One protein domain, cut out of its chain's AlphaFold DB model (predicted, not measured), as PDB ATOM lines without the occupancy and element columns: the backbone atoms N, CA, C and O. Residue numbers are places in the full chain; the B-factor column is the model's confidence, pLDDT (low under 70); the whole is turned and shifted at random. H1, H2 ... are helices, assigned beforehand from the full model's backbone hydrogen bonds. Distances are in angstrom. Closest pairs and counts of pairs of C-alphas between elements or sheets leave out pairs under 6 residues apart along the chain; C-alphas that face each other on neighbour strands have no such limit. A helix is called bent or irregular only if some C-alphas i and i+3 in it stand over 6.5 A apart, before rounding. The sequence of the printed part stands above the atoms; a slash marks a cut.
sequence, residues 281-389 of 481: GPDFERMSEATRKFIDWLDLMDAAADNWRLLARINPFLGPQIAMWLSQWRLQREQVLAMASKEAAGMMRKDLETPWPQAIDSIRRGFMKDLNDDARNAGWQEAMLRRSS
ATOM      1  N   GLY A 281     -14.580  31.754 -95.444       69.75
ATOM      2  CA  GLY A 281     -14.489  30.552 -96.278       69.75
ATOM      3  C   GLY A 281     -15.313  30.612 -97.576       69.75
ATOM      4  O   GLY A 281     -16.191  31.463 -97.730       69.75
ATOM      5  N   PRO A 282     -15.087  29.671 -98.515       72.00
ATOM      6  CA  PRO A 282     -15.644  29.727 -99.877       72.00
ATOM      7  C   PRO A 282     -17.171  29.582 -99.938       72.00
ATOM      8  O   PRO A 282     -17.819  30.038-100.880       72.00
ATOM      9  N   ASP A 283     -17.772  28.925 -98.952       66.12
ATOM     10  CA  ASP A 283     -19.225  28.784 -98.862       66.12
ATOM     11  C   ASP A 283     -19.890  30.097 -98.443       66.12
ATOM     12  O   ASP A 283     -20.919  30.486 -98.998       66.12
ATOM     13  N   PHE A 284     -19.268  30.806 -97.501       66.75
ATOM     14  CA  PHE A 284     -19.749  32.086 -97.003       66.75
ATOM     15  C   PHE A 284     -19.598  33.193 -98.058       66.75
ATOM     16  O   PHE A 284     -20.524  33.975 -98.262       66.75
ATOM     17  N   GLU A 285     -18.486  33.193 -98.800       70.56
ATOM     18  CA  GLU A 285     -18.271  34.079 -99.952       70.56
ATOM     19  C   GLU A 285     -19.349  33.896-101.034       70.56
ATOM     20  O   GLU A 285     -19.982  34.867-101.454       70.56
ATOM     21  N   ARG A 286     -19.648  32.648-101.428       71.31
ATOM     22  CA  ARG A 286     -20.699  32.350-102.423       71.31
ATOM     23  C   ARG A 286     -22.090  32.780-101.965       71.31
ATOM     24  O   ARG A 286     -22.856  33.337-102.751       71.31
ATOM     25  N   MET A 287     -22.422  32.520-100.702       71.88
ATOM     26  CA  MET A 287     -23.697  32.921-100.108       71.88
ATOM     27  C   MET A 287     -23.860  34.447-100.107       71.88
ATOM     28  O   MET A 287     -24.918  34.960-100.484       71.88
ATOM     29  N   SER A 288     -22.808  35.169 -99.721       72.06
ATOM     30  CA  SER A 288     -22.790  36.629 -99.733       72.06
ATOM     31  C   SER A 288     -22.980  37.198-101.142       72.06
ATOM     32  O   SER A 288     -23.853  38.041-101.373       72.06
ATOM     33  N   GLU A 289     -22.216  36.698-102.118       77.81
ATOM     34  CA  GLU A 289     -22.315  37.134-103.511       77.81
ATOM     35  C   GLU A 289     -23.719  36.901-104.087       77.81
ATOM     36  O   GLU A 289     -24.291  37.807-104.699       77.81
ATOM     37  N   ALA A 290     -24.297  35.718-103.857       75.19
ATOM     38  CA  ALA A 290     -25.650  35.394-104.298       75.19
ATOM     39  C   ALA A 290     -26.687  36.342-103.674       75.19
ATOM     40  O   ALA A 290     -27.525  36.895-104.388       75.19
ATOM     41  N   THR A 291     -26.588  36.588-102.364       77.00
ATOM     42  CA  THR A 291     -27.500  37.480-101.633       77.00
ATOM     43  C   THR A 291     -27.436  38.913-102.167       77.00
ATOM     44  O   THR A 291     -28.477  39.521-102.417       77.00
ATOM     45  N   ARG A 292     -26.231  39.448-102.414       79.62
ATOM     46  CA  ARG A 292     -26.061  40.794-102.987       79.62
ATOM     47  C   ARG A 292     -26.661  40.898-104.387       79.62
ATOM     48  O   ARG A 292     -27.462  41.794-104.629       79.62
ATOM     49  N   LYS A 293     -26.334  39.957-105.283       78.31
ATOM     50  CA  LYS A 293     -26.865  39.934-106.659       78.31
ATOM     51  C   LYS A 293     -28.388  39.861-106.687       78.31
ATOM     52  O   LYS A 293     -29.018  40.503-107.521       78.31
ATOM     53  N   PHE A 294     -28.971  39.089-105.778       83.00
ATOM     54  CA  PHE A 294     -30.414  38.970-105.643       83.00
ATOM     55  C   PHE A 294     -31.078  40.293-105.254       83.00
ATOM     56  O   PHE A 294     -32.047  40.699-105.894       83.00
ATOM     57  N   ILE A 295     -30.544  40.985-104.243       84.81
ATOM     58  CA  ILE A 295     -31.071  42.289-103.824       84.81
ATOM     59  C   ILE A 295     -30.851  43.355-104.903       84.81
ATOM     60  O   ILE A 295     -31.763  44.134-105.167       84.81
ATOM     61  N   ASP A 296     -29.706  43.348-105.589       83.81
ATOM     62  CA  ASP A 296     -29.452  44.262-106.711       83.81
ATOM     63  C   ASP A 296     -30.431  44.041-107.872       83.81
ATOM     64  O   ASP A 296     -30.940  44.999-108.458       83.81
ATOM     65  N   TRP A 297     -30.743  42.781-108.188       85.94
ATOM     66  CA  TRP A 297     -31.773  42.439-109.167       85.94
ATOM     67  C   TRP A 297     -33.163  42.908-108.718       85.94
ATOM     68  O   TRP A 297     -33.890  43.506-109.514       85.94
ATOM     69  N   LEU A 298     -33.519  42.693-107.448       85.56
ATOM     70  CA  LEU A 298     -34.790  43.145-106.881       85.56
ATOM     71  C   LEU A 298     -34.932  44.672-106.987       85.56
ATOM     72  O   LEU A 298     -35.969  45.163-107.429       85.56
ATOM     73  N   ASP A 299     -33.876  45.418-106.653       85.62
ATOM     74  CA  ASP A 299     -33.849  46.882-106.730       85.62
ATOM     75  C   ASP A 299     -33.944  47.399-108.170       85.62
ATOM     76  O   ASP A 299     -34.629  48.396-108.427       85.62
ATOM     77  N   LEU A 300     -33.292  46.720-109.120       84.06
ATOM     78  CA  LEU A 300     -33.387  47.037-110.544       84.06
ATOM     79  C   LEU A 300     -34.820  46.860-111.061       84.06
ATOM     80  O   LEU A 300     -35.338  47.727-111.768       84.06
ATOM     81  N   MET A 301     -35.467  45.753-110.699       83.00
ATOM     82  CA  MET A 301     -36.832  45.455-111.127       83.00
ATOM     83  C   MET A 301     -37.862  46.375-110.462       83.00
ATOM     84  O   MET A 301     -38.765  46.866-111.140       83.00
ATOM     85  N   ASP A 302     -37.693  46.696-109.176       86.62
ATOM     86  CA  ASP A 302     -38.535  47.680-108.486       86.62
ATOM     87  C   ASP A 302     -38.395  49.077-109.129       86.62
ATOM     88  O   ASP A 302     -39.398  49.757-109.361       86.62
ATOM     89  N   ALA A 303     -37.183  49.479-109.535       83.38
ATOM     90  CA  ALA A 303     -36.969  50.723-110.281       83.38
ATOM     91  C   ALA A 303     -37.616  50.702-111.681       83.38
ATOM     92  O   ALA A 303     -38.159  51.713-112.138       83.38
ATOM     93  N   ALA A 304     -37.591  49.560-112.375       82.25
ATOM     94  CA  ALA A 304     -38.292  49.397-113.648       82.25
ATOM     95  C   ALA A 304     -39.815  49.532-113.473       82.25
ATOM     96  O   ALA A 304     -40.463  50.223-114.262       82.25
ATOM     97  N   ALA A 305     -40.376  48.957-112.405       85.25
ATOM     98  CA  ALA A 305     -41.791  49.083-112.073       85.25
ATOM     99  C   ALA A 305     -42.203  50.539-111.793       85.25
ATOM    100  O   ALA A 305     -43.260  50.978-112.254       85.25
ATOM    101  N   ASP A 306     -41.369  51.323-111.108       85.00
ATOM    102  CA  ASP A 306     -41.610  52.761-110.921       85.00
ATOM    103  C   ASP A 306     -41.638  53.528-112.249       85.00
ATOM    104  O   ASP A 306     -42.533  54.349-112.481       85.00
ATOM    105  N   ASN A 307     -40.724  53.206-113.167       80.88
ATOM    106  CA  ASN A 307     -40.723  53.784-114.509       80.88
ATOM    107  C   ASN A 307     -41.977  53.395-115.302       80.88
ATOM    108  O   ASN A 307     -42.563  54.245-115.973       80.88
ATOM    109  N   TRP A 308     -42.445  52.147-115.196       82.44
ATOM    110  CA  TRP A 308     -43.709  51.736-115.812       82.44
ATOM    111  C   TRP A 308     -44.886  52.541-115.255       82.44
ATOM    112  O   TRP A 308     -45.678  53.073-116.032       82.44
ATOM    113  N   ARG A 309     -44.976  52.730-113.930       85.75
ATOM    114  CA  ARG A 309     -46.022  53.571-113.309       85.75
ATOM    115  C   ARG A 309     -46.003  54.997-113.855       85.75
ATOM    116  O   ARG A 309     -47.065  55.555-114.126       85.75
ATOM    117  N   LEU A 310     -44.819  55.580-114.032       84.00
ATOM    118  CA  LEU A 310     -44.672  56.906-114.626       84.00
ATOM    119  C   LEU A 310     -45.151  56.927-116.087       84.00
ATOM    120  O   LEU A 310     -45.916  57.811-116.465       84.00
ATOM    121  N   LEU A 311     -44.770  55.928-116.888       75.56
ATOM    122  CA  LEU A 311     -45.199  55.804-118.284       75.56
ATOM    123  C   LEU A 311     -46.719  55.655-118.419       75.56
ATOM    124  O   LEU A 311     -47.303  56.288-119.293       75.56
ATOM    125  N   ALA A 312     -47.375  54.896-117.537       82.31
ATOM    126  CA  ALA A 312     -48.833  54.754-117.540       82.31
ATOM    127  C   ALA A 312     -49.559  56.076-117.256       82.31
ATOM    128  O   ALA A 312     -50.630  56.316-117.808       82.31
ATOM    129  N   ARG A 313     -48.975  56.951-116.423       84.00
ATOM    130  CA  ARG A 313     -49.531  58.290-116.158       84.00
ATOM    131  C   ARG A 313     -49.433  59.207-117.374       84.00
ATOM    132  O   ARG A 313     -50.307  60.040-117.574       84.00
ATOM    133  N   ILE A 314     -48.362  59.070-118.155       84.56
ATOM    134  CA  ILE A 314     -48.079  59.938-119.306       84.56
ATOM    135  C   ILE A 314     -48.751  59.404-120.583       84.56
ATOM    136  O   ILE A 314     -49.074  60.183-121.477       84.56
ATOM    137  N   ASN A 315     -48.997  58.093-120.674       76.69
ATOM    138  CA  ASN A 315     -49.614  57.457-121.833       76.69
ATOM    139  C   ASN A 315     -50.808  56.561-121.436       76.69
ATOM    140  O   ASN A 315     -50.624  55.370-121.162       76.69
ATOM    141  N   PRO A 316     -52.045  57.099-121.478       76.00
ATOM    142  CA  PRO A 316     -53.259  56.364-121.121       76.00
ATOM    143  C   PRO A 316     -53.503  55.105-121.965       76.00
ATOM    144  O   PRO A 316     -54.093  54.148-121.471       76.00
ATOM    145  N   PHE A 317     -53.016  55.064-123.213       79.94
ATOM    146  CA  PHE A 317     -53.179  53.906-124.101       79.94
ATOM    147  C   PHE A 317     -52.359  52.691-123.651       79.94
ATOM    148  O   PHE A 317     -52.772  51.557-123.879       79.94
ATOM    149  N   LEU A 318     -51.218  52.914-122.990       73.62
ATOM    150  CA  LEU A 318     -50.398  51.841-122.419       73.62
ATOM    151  C   LEU A 318     -50.831  51.466-120.996       73.62
ATOM    152  O   LEU A 318     -50.367  50.458-120.467       73.62
ATOM    153  N   GLY A 319     -51.726  52.249-120.385       76.19
ATOM    154  CA  GLY A 319     -52.196  52.067-119.012       76.19
ATOM    155  C   GLY A 319     -52.633  50.632-118.689       76.19
ATOM    156  O   GLY A 319     -52.093  50.062-117.740       76.19
ATOM    157  N   PRO A 320     -53.530  50.003-119.478       82.69
ATOM    158  CA  PRO A 320     -53.972  48.630-119.222       82.69
ATOM    159  C   PRO A 320     -52.838  47.594-119.278       82.69
ATOM    160  O   PRO A 320     -52.748  46.719-118.417       82.69
ATOM    161  N   GLN A 321     -51.933  47.712-120.255       78.12
ATOM    162  CA  GLN A 321     -50.808  46.788-120.409       78.12
ATOM    163  C   GLN A 321     -49.779  46.955-119.285       78.12
ATOM    164  O   GLN A 321     -49.281  45.971-118.742       78.12
ATOM    165  N   ILE A 322     -49.513  48.195-118.878       76.62
ATOM    166  CA  ILE A 322     -48.634  48.491-117.748       76.62
ATOM    167  C   ILE A 322     -49.241  47.994-116.434       76.62
ATOM    168  O   ILE A 322     -48.521  47.433-115.611       76.62
ATOM    169  N   ALA A 323     -50.550  48.149-116.226       80.81
ATOM    170  CA  ALA A 323     -51.222  47.619-115.041       80.81
ATOM    171  C   ALA A 323     -51.070  46.091-114.946       80.81
ATOM    172  O   ALA A 323     -50.757  45.570-113.874       80.81
ATOM    173  N   MET A 324     -51.198  45.386-116.076       81.81
ATOM    174  CA  MET A 324     -50.920  43.952-116.153       81.81
ATOM    175  C   MET A 324     -49.464  43.641-115.769       81.81
ATOM    176  O   MET A 324     -49.249  42.810-114.889       81.81
ATOM    177  N   TRP A 325     -48.470  44.329-116.340       80.06
ATOM    178  CA  TRP A 325     -47.057  44.103-115.998       80.06
ATOM    179  C   TRP A 325     -46.738  44.386-114.530       80.06
ATOM    180  O   TRP A 325     -46.026  43.616-113.894       80.06
ATOM    181  N   LEU A 326     -47.303  45.451-113.962       80.81
ATOM    182  CA  LEU A 326     -47.141  45.777-112.545       80.81
ATOM    183  C   LEU A 326     -47.750  44.701-111.641       80.81
ATOM    184  O   LEU A 326     -47.171  44.376-110.606       80.81
ATOM    185  N   SER A 327     -48.895  44.135-112.031       80.06
ATOM    186  CA  SER A 327     -49.535  43.041-111.293       80.06
ATOM    187  C   SER A 327     -48.711  41.752-111.356       80.06
ATOM    188  O   SER A 327     -48.501  41.107-110.331       80.06
ATOM    189  N   GLN A 328     -48.166  41.426-112.534       81.31
ATOM    190  CA  GLN A 328     -47.286  40.276-112.734       81.31
ATOM    191  C   GLN A 328     -45.997  40.430-111.933       81.31
ATOM    192  O   GLN A 328     -45.611  39.503-111.224       81.31
ATOM    193  N   TRP A 329     -45.376  41.613-111.984       84.75
ATOM    194  CA  TRP A 329     -44.186  41.901-111.192       84.75
ATOM    195  C   TRP A 329     -44.464  41.748-109.702       84.75
ATOM    196  O   TRP A 329     -43.703  41.079-109.018       84.75
ATOM    197  N   ARG A 330     -45.576  42.294-109.195       85.94
ATOM    198  CA  ARG A 330     -45.937  42.152-107.780       85.94
ATOM    199  C   ARG A 330     -46.040  40.684-107.356       85.94
ATOM    200  O   ARG A 330     -45.455  40.316-106.342       85.94
ATOM    201  N   LEU A 331     -46.733  39.854-108.138       82.06
ATOM    202  CA  LEU A 331     -46.872  38.422-107.851       82.06
ATOM    203  C   LEU A 331     -45.522  37.696-107.903       82.06
ATOM    204  O   LEU A 331     -45.193  36.939-106.992       82.06
ATOM    205  N   GLN A 332     -44.720  37.950-108.940       82.44
ATOM    206  CA  GLN A 332     -43.402  37.334-109.096       82.44
ATOM    207  C   GLN A 332     -42.459  37.748-107.960       82.44
ATOM    208  O   GLN A 332     -41.754  36.912-107.403       82.44
ATOM    209  N   ARG A 333     -42.483  39.024-107.574       85.00
ATOM    210  CA  ARG A 333     -41.707  39.577-106.467       85.00
ATOM    211  C   ARG A 333     -42.037  38.883-105.147       85.00
ATOM    212  O   ARG A 333     -41.126  38.436-104.459       85.00
ATOM    213  N   GLU A 334     -43.322  38.764-104.811       85.06
ATOM    214  CA  GLU A 334     -43.782  38.078-103.595       85.06
ATOM    215  C   GLU A 334     -43.338  36.600-103.584       85.06
ATOM    216  O   GLU A 334     -42.806  36.117-102.585       85.06
ATOM    217  N   GLN A 335     -43.459  35.894-104.713       81.12
ATOM    218  CA  GLN A 335     -43.013  34.500-104.838       81.12
ATOM    219  C   GLN A 335     -41.499  34.346-104.671       81.12
ATOM    220  O   GLN A 335     -41.033  33.455-103.962       81.12
ATOM    221  N   VAL A 336     -40.722  35.211-105.319       79.62
ATOM    222  CA  VAL A 336     -39.261  35.148-105.301       79.62
ATOM    223  C   VAL A 336     -38.703  35.470-103.908       79.62
ATOM    224  O   VAL A 336     -37.789  34.784-103.449       79.62
ATOM    225  N   LEU A 337     -39.303  36.423-103.187       82.81
ATOM    226  CA  LEU A 337     -38.987  36.687-101.778       82.81
ATOM    227  C   LEU A 337     -39.307  35.486-100.879       82.81
ATOM    228  O   LEU A 337     -38.475  35.090-100.057       82.81
ATOM    229  N   ALA A 338     -40.473  34.862-101.062       81.81
ATOM    230  CA  ALA A 338     -40.866  33.683-100.298       81.81
ATOM    231  C   ALA A 338     -39.922  32.493-100.545       81.81
ATOM    232  O   ALA A 338     -39.548  31.794 -99.605       81.81
ATOM    233  N   MET A 339     -39.485  32.274-101.789       78.06
ATOM    234  CA  MET A 339     -38.522  31.217-102.113       78.06
ATOM    235  C   MET A 339     -37.151  31.471-101.483       78.06
ATOM    236  O   MET A 339     -36.608  30.572-100.843       78.06
ATOM    237  N   ALA A 340     -36.613  32.686-101.621       77.19
ATOM    238  CA  ALA A 340     -35.288  33.031-101.106       77.19
ATOM    239  C   ALA A 340     -35.217  32.983 -99.567       77.19
ATOM    240  O   ALA A 340     -34.196  32.609 -98.995       77.19
ATOM    241  N   SER A 341     -36.313  33.322 -98.884       79.00
ATOM    242  CA  SER A 341     -36.397  33.314 -97.417       79.00
ATOM    243  C   SER A 341     -36.720  31.941 -96.810       79.00
ATOM    244  O   SER A 341     -36.427  31.707 -95.634       79.00
ATOM    245  N   LYS A 342     -37.289  31.012 -97.593       81.00
ATOM    246  CA  LYS A 342     -37.748  29.691 -97.126       81.00
ATOM    247  C   LYS A 342     -36.655  28.882 -96.439       81.00
ATOM    248  O   LYS A 342     -36.916  28.221 -95.436       81.00
ATOM    249  N   GLU A 343     -35.448  28.892 -96.987       73.62
ATOM    250  CA  GLU A 343     -34.349  28.109 -96.430       73.62
ATOM    251  C   GLU A 343     -33.831  28.680 -95.113       73.62
ATOM    252  O   GLU A 343     -33.598  27.914 -94.182       73.62
ATOM    253  N   ALA A 344     -33.743  30.007 -94.994       71.12
ATOM    254  CA  ALA A 344     -33.405  30.653 -93.730       71.12
ATOM    255  C   ALA A 344     -34.446  30.313 -92.646       71.12
ATOM    256  O   ALA A 344     -34.079  29.905 -91.543       71.12
ATOM    257  N   ALA A 345     -35.741  30.369 -92.986       78.31
ATOM    258  CA  ALA A 345     -36.827  29.912 -92.112       78.31
ATOM    259  C   ALA A 345     -36.692  28.426 -91.732       78.31
ATOM    260  O   ALA A 345     -36.859  28.062 -90.569       78.31
ATOM    261  N   GLY A 346     -36.359  27.562 -92.696       78.75
ATOM    262  CA  GLY A 346     -36.169  26.127 -92.477       78.75
ATOM    263  C   GLY A 346     -34.978  25.794 -91.576       78.75
ATOM    264  O   GLY A 346     -35.104  24.942 -90.698       78.75
ATOM    265  N   MET A 347     -33.847  26.481 -91.752       73.50
ATOM    266  CA  MET A 347     -32.668  26.328 -90.896       73.50
ATOM    267  C   MET A 347     -32.975  26.727 -89.454       73.50
ATOM    268  O   MET A 347     -32.763  25.928 -88.546       73.50
ATOM    269  N   MET A 348     -33.562  27.909 -89.245       76.50
ATOM    270  CA  MET A 348     -33.949  28.347 -87.903       76.50
ATOM    271  C   MET A 348     -34.941  27.389 -87.255       76.50
ATOM    272  O   MET A 348     -34.799  27.059 -86.081       76.50
ATOM    273  N   ARG A 349     -35.920  26.894 -88.020       82.69
ATOM    274  CA  ARG A 349     -36.874  25.903 -87.523       82.69
ATOM    275  C   ARG A 349     -36.145  24.664 -87.002       82.69
ATOM    276  O   ARG A 349     -36.382  24.255 -85.873       82.69
ATOM    277  N   LYS A 350     -35.214  24.118 -87.785       81.69
ATOM    278  CA  LYS A 350     -34.403  22.958 -87.393       81.69
ATOM    279  C   LYS A 350     -33.580  23.230 -86.126       81.69
ATOM    280  O   LYS A 350     -33.482  22.365 -85.256       81.69
ATOM    281  N   ASP A 351     -33.026  24.431 -85.986       75.38
ATOM    282  CA  ASP A 351     -32.239  24.813 -84.808       75.38
ATOM    283  C   ASP A 351     -33.104  24.931 -83.538       75.38
ATOM    284  O   ASP A 351     -32.680  24.533 -82.442       75.38
ATOM    285  N   LEU A 352     -34.333  25.439 -83.688       77.38
ATOM    286  CA  LEU A 352     -35.354  25.555 -82.640       77.38
ATOM    287  C   LEU A 352     -36.072  24.225 -82.331       77.38
ATOM    288  O   LEU A 352     -36.704  24.094 -81.282       77.38
ATOM    289  N   GLU A 353     -35.993  23.224 -83.210       81.88
ATOM    290  CA  GLU A 353     -36.563  21.883 -82.996       81.88
ATOM    291  C   GLU A 353     -35.765  21.047 -81.988       81.88
ATOM    292  O   GLU A 353     -36.300  20.093 -81.420       81.88
ATOM    293  N   THR A 354     -34.509  21.415 -81.717       74.75
ATOM    294  CA  THR A 354     -33.704  20.759 -80.677       74.75
ATOM    295  C   THR A 354     -34.398  20.846 -79.302       74.75
ATOM    296  O   THR A 354     -34.987  21.883 -78.993       74.75
ATOM    297  N   PRO A 355     -34.374  19.793 -78.458       73.25
ATOM    298  CA  PRO A 355     -35.006  19.837 -77.135       73.25
ATOM    299  C   PRO A 355     -34.387  20.913 -76.237       73.25
ATOM    300  O   PRO A 355     -33.165  20.971 -76.091       73.25
ATOM    301  N   TRP A 356     -35.221  21.761 -75.629       78.50
ATOM    302  CA  TRP A 356     -34.795  22.792 -74.670       78.50
ATOM    303  C   TRP A 356     -35.167  22.383 -73.240       78.50
ATOM    304  O   TRP A 356     -36.025  21.512 -73.060       78.50
ATOM    305  N   PRO A 357     -34.563  23.000 -72.205       80.12
ATOM    306  CA  PRO A 357     -34.995  22.800 -70.826       80.12
ATOM    307  C   PRO A 357     -36.506  23.006 -70.661       80.12
ATOM    308  O   PRO A 357     -37.070  23.972 -71.177       80.12
ATOM    309  N   GLN A 358     -37.161  22.128 -69.891       80.94
ATOM    310  CA  GLN A 358     -38.624  22.127 -69.725       80.94
ATOM    311  C   GLN A 358     -39.179  23.483 -69.260       80.94
ATOM    312  O   GLN A 358     -40.265  23.878 -69.678       80.94
ATOM    313  N   ALA A 359     -38.414  24.211 -68.440       79.38
ATOM    314  CA  ALA A 359     -38.774  25.532 -67.928       79.38
ATOM    315  C   ALA A 359     -39.012  26.586 -69.029       79.38
ATOM    316  O   ALA A 359     -39.750  27.537 -68.796       79.38
ATOM    317  N   ILE A 360     -38.419  26.417 -70.217       76.56
ATOM    318  CA  ILE A 360     -38.494  27.376 -71.332       76.56
ATOM    319  C   ILE A 360     -39.049  26.760 -72.628       76.56
ATOM    320  O   ILE A 360     -39.087  27.419 -73.666       76.56
ATOM    321  N   ASP A 361     -39.522  25.509 -72.592       81.94
ATOM    322  CA  ASP A 361     -40.060  24.830 -73.781       81.94
ATOM    323  C   ASP A 361     -41.344  25.499 -74.310       81.94
ATOM    324  O   ASP A 361     -41.584  25.526 -75.515       81.94
ATOM    325  N   SER A 362     -42.155  26.110 -73.438       81.44
ATOM    326  CA  SER A 362     -43.313  26.912 -73.864       81.44
ATOM    327  C   SER A 362     -42.904  28.098 -74.740       81.44
ATOM    328  O   SER A 362     -43.560  28.351 -75.750       81.44
ATOM    329  N   ILE A 363     -41.801  28.768 -74.397       80.69
ATOM    330  CA  ILE A 363     -41.248  29.904 -75.144       80.69
ATOM    331  C   ILE A 363     -40.711  29.424 -76.493       80.69
ATOM    332  O   ILE A 363     -41.046  29.996 -77.526       80.69
ATOM    333  N   ARG A 364     -39.968  28.309 -76.512       83.62
ATOM    334  CA  ARG A 364     -39.498  27.672 -77.754       83.62
ATOM    335  C   ARG A 364     -40.651  27.354 -78.710       83.62
ATOM    336  O   ARG A 364     -40.559  27.637 -79.901       83.62
ATOM    337  N   ARG A 365     -41.750  26.779 -78.203       83.31
ATOM    338  CA  ARG A 365     -42.956  26.509 -79.007       83.31
ATOM    339  C   ARG A 365     -43.611  27.796 -79.516       83.31
ATOM    340  O   ARG A 365     -44.100  27.795 -80.642       83.31
ATOM    341  N   GLY A 366     -43.587  28.867 -78.719       81.56
ATOM    342  CA  GLY A 366     -43.973  30.216 -79.137       81.56
ATOM    343  C   GLY A 366     -43.157  30.685 -80.339       81.56
ATOM    344  O   GLY A 366     -43.728  30.900 -81.399       81.56
ATOM    345  N   PHE A 367     -41.824  30.678 -80.241       80.62
ATOM    346  CA  PHE A 367     -40.949  31.059 -81.360       80.62
ATOM    347  C   PHE A 367     -41.137  30.211 -82.603       80.62
ATOM    348  O   PHE A 367     -41.101  30.730 -83.710       80.62
ATOM    349  N   MET A 368     -41.352  28.907 -82.445       82.31
ATOM    350  CA  MET A 368     -41.647  28.032 -83.577       82.31
ATOM    351  C   MET A 368     -42.939  28.436 -84.288       82.31
ATOM    352  O   MET A 368     -43.012  28.368 -85.514       82.31
ATOM    353  N   LYS A 369     -43.960  28.852 -83.533       82.75
ATOM    354  CA  LYS A 369     -45.209  29.364 -84.094       82.75
ATOM    355  C   LYS A 369     -44.988  30.720 -84.767       82.75
ATOM    356  O   LYS A 369     -45.343  30.856 -85.932       82.75
ATOM    357  N   ASP A 370     -44.349  31.658 -84.079       79.94
ATOM    358  CA  ASP A 370     -44.115  33.013 -84.583       79.94
ATOM    359  C   ASP A 370     -43.247  32.986 -85.847       79.94
ATOM    360  O   ASP A 370     -43.602  33.598 -86.846       79.94
ATOM    361  N   LEU A 371     -42.196  32.158 -85.880       81.25
ATOM    362  CA  LEU A 371     -41.378  31.928 -87.073       81.25
ATOM    363  C   LEU A 371     -42.205  31.378 -88.245       81.25
ATOM    364  O   LEU A 371     -41.956  31.732 -89.395       81.25
ATOM    365  N   ASN A 372     -43.178  30.501 -87.988       82.50
ATOM    366  CA  ASN A 372     -44.043  29.975 -89.045       82.50
ATOM    367  C   ASN A 372     -44.995  31.039 -89.604       82.50
ATOM    368  O   ASN A 372     -45.308  30.994 -90.798       82.50
ATOM    369  N   ASP A 373     -45.453  31.960 -88.762       81.94
ATOM    370  CA  ASP A 373     -46.324  33.061 -89.162       81.94
ATOM    371  C   ASP A 373     -45.516  34.150 -89.896       81.94
ATOM    372  O   ASP A 373     -45.879  34.547 -91.007       81.94
ATOM    373  N   ASP A 374     -44.357  34.539 -89.363       80.38
ATOM    374  CA  ASP A 374     -43.433  35.510 -89.959       80.38
ATOM    375  C   ASP A 374     -42.852  35.026 -91.294       80.38
ATOM    376  O   ASP A 374     -42.764  35.797 -92.250       80.38
ATOM    377  N   ALA A 375     -42.547  33.732 -91.432       80.81
ATOM    378  CA  ALA A 375     -42.066  33.169 -92.695       80.81
ATOM    379  C   ALA A 375     -43.088  33.282 -93.842       80.81
ATOM    380  O   ALA A 375     -42.719  33.107 -95.005       80.81
ATOM    381  N   ARG A 376     -44.364  33.574 -93.552       83.81
ATOM    382  CA  ARG A 376     -45.409  33.860 -94.553       83.81
ATOM    383  C   ARG A 376     -45.601  35.360 -94.801       83.81
ATOM    384  O   ARG A 376     -46.325  35.735 -95.719       83.81
ATOM    385  N   ASN A 377     -44.973  36.219 -94.000       85.69
ATOM    386  CA  ASN A 377     -45.093  37.666 -94.085       85.69
ATOM    387  C   ASN A 377     -44.075  38.240 -95.083       85.69
ATOM    388  O   ASN A 377     -42.873  38.249 -94.826       85.69
ATOM    389  N   ALA A 378     -44.556  38.785 -96.203       83.25
ATOM    390  CA  ALA A 378     -43.699  39.370 -97.241       83.25
ATOM    391  C   ALA A 378     -42.776  40.489 -96.717       83.25
ATOM    392  O   ALA A 378     -41.646  40.631 -97.182       83.25
ATOM    393  N   GLY A 379     -43.235  41.264 -95.730       85.62
ATOM    394  CA  GLY A 379     -42.439  42.312 -95.101       85.62
ATOM    395  C   GLY A 379     -41.265  41.755 -94.297       85.62
ATOM    396  O   GLY A 379     -40.151  42.256 -94.423       85.62
ATOM    397  N   TRP A 380     -41.489  40.687 -93.532       85.75
ATOM    398  CA  TRP A 380     -40.421  39.988 -92.813       85.75
ATOM    399  C   TRP A 380     -39.407  39.366 -93.784       85.75
ATOM    400  O   TRP A 380     -38.201  39.551 -93.624       85.75
ATOM    401  N   GLN A 381     -39.892  38.696 -94.837       86.50
ATOM    402  CA  GLN A 381     -39.045  38.051 -95.848       86.50
ATOM    403  C   GLN A 381     -38.115  39.064 -96.524       86.50
ATOM    404  O   GLN A 381     -36.911  38.835 -96.643       86.50
ATOM    405  N   GLU A 382     -38.665  40.204 -96.941       87.62
ATOM    406  CA  GLU A 382     -37.892  41.265 -97.570       87.62
ATOM    407  C   GLU A 382     -36.916  41.932 -96.594       87.62
ATOM    408  O   GLU A 382     -35.749  42.119 -96.945       87.62
ATOM    409  N   ALA A 383     -37.364  42.253 -95.374       86.69
ATOM    410  CA  ALA A 383     -36.514  42.835 -94.341       86.69
ATOM    411  C   ALA A 383     -35.291  41.951 -94.074       86.69
ATOM    412  O   ALA A 383     -34.158  42.429 -94.129       86.69
ATOM    413  N   MET A 384     -35.512  40.651 -93.849       84.94
ATOM    414  CA  MET A 384     -34.455  39.675 -93.597       84.94
ATOM    415  C   MET A 384     -33.448  39.626 -94.754       84.94
ATOM    416  O   MET A 384     -32.248  39.750 -94.525       84.94
ATOM    417  N   LEU A 385     -33.912  39.490 -96.002       83.94
ATOM    418  CA  LEU A 385     -33.026  39.364 -97.166       83.94
ATOM    419  C   LEU A 385     -32.214  40.641 -97.422       83.94
ATOM    420  O   LEU A 385     -31.010  40.572 -97.683       83.94
ATOM    421  N   ARG A 386     -32.843  41.817 -97.306       86.94
ATOM    422  CA  ARG A 386     -32.140  43.095 -97.481       86.94
ATOM    423  C   ARG A 386     -31.119  43.335 -96.373       86.94
ATOM    424  O   ARG A 386     -30.009  43.766 -96.664       86.94
ATOM    425  N   ARG A 387     -31.445  42.999 -95.124       84.56
ATOM    426  CA  ARG A 387     -30.505  43.072 -93.995       84.56
ATOM    427  C   ARG A 387     -29.328  42.118 -94.140       84.56
ATOM    428  O   ARG A 387     -28.206  42.519 -93.846       84.56
ATOM    429  N   SER A 388     -29.561  40.897 -94.627       80.44
ATOM    430  CA  SER A 388     -28.479  39.971 -94.970       80.44
ATOM    431  C   SER A 388     -27.529  40.605 -95.983       80.44
ATOM    432  O   SER A 388     -26.323  40.610 -95.765       80.44
ATOM    433  N   SER A 389     -28.059  41.207 -97.054       81.94
ATOM    434  CA  SER A 389     -27.238  41.917 -98.045       81.94
ATOM    435  C   SER A 389     -26.477  43.104 -97.444       81.94
ATOM    436  O   SER A 389     -25.292  43.268 -97.725       81.94
TER     437      SER A 389
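AT A GLANCE: This is residues 281 to 389 of the 481 residues of an uncharacterized protein of Elusimicrobia bacterium (UniProt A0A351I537). A long bent helix, H2, runs along the length of a flat, loose, elongated domain, and a helix folds back along each of its arms: H1 along H2a and H3 along H2b, two helical hairpins set end to end. The short last helix, H4, crosses near the bend and packs on H2a and H1, while residues 281 to 286 stick out at one end of H1. The printed part has 109 residues with four named helices in the order H1, H2, H3, H4 and no named strand; the class is all helix. The radius of gyration of the C-alphas is 18.9 A, and the C-alphas span 64 by 34 by 16 A.

IN THESE COORDINATES: H2, residues 319 to 353, was assigned as one helix by its hydrogen bonds, but it is bent: C-alphas 340 and 343 are 6.9 A apart. Its arms are H2a, residues 319 to 340, 31.1 A long, and H2b, residues 343 to 353, 15.0 A long. H1, residues 282 to 314, measures 48.4 A and begins at C-alpha 282 (-15.644, 29.727, -99.877). H3, residues 358 to 374, measures 24.7 A and is irregular, with C-alphas 359 and 362 7.6 A apart. H4, residues 378 to 389, measures 16.7 A and ends at C-alpha 389 (-27.238, 41.917, -98.045).

HOW THE PARTS SIT: H2, taken whole, is the hub, touching three other helices. H2a and H2b stand at a steep tilt of 35.2 degrees, only just beyond shallow. H1 touches H2a with residues 298 to 313 alone; this hairpin has a shallow tilt of 17 degrees, opposite ways, and its closest C-alphas, of Ala 312 and Gly 319, are 4.5 A apart. H2b and H3 touch in a second hairpin, also at a shallow tilt of 17 degrees, opposite ways; their closest C-alphas, of Arg 349 and Met 368, are 6.5 A apart. Residues 334 to 340 of H2a touch H4 at a steep tilt of 67 degrees, the closest C-alphas being those of Leu 337 and Gln 381, 6.1 A apart. H4 touches H1 with residues 385 to 389 alone, at a steep tilt of 54 degrees; the closest C-alphas, of Arg 292 and Ser 389, are 5.2 A apart. H3 and H4 are close but not clearly touching, and H1 and H3 are apart. Every O i to N i+4 pair is within hydrogen-bond range in H1, H2a, H2b and H4; in H3, 11 of 13 are.

THE WHOLE: The two C-alphas farthest apart are those of Phe 317 and Gln 358, at 64.6 A. Residues 281 to 286 and residues 357 to 363 stand free. The printed part has no cut, and the links H1 to H2, H2 to H3 and H3 to H4 are tight. The mean pLDDT of the printed part is 80.4; residue 281 and residues 283 to 284 are under 70.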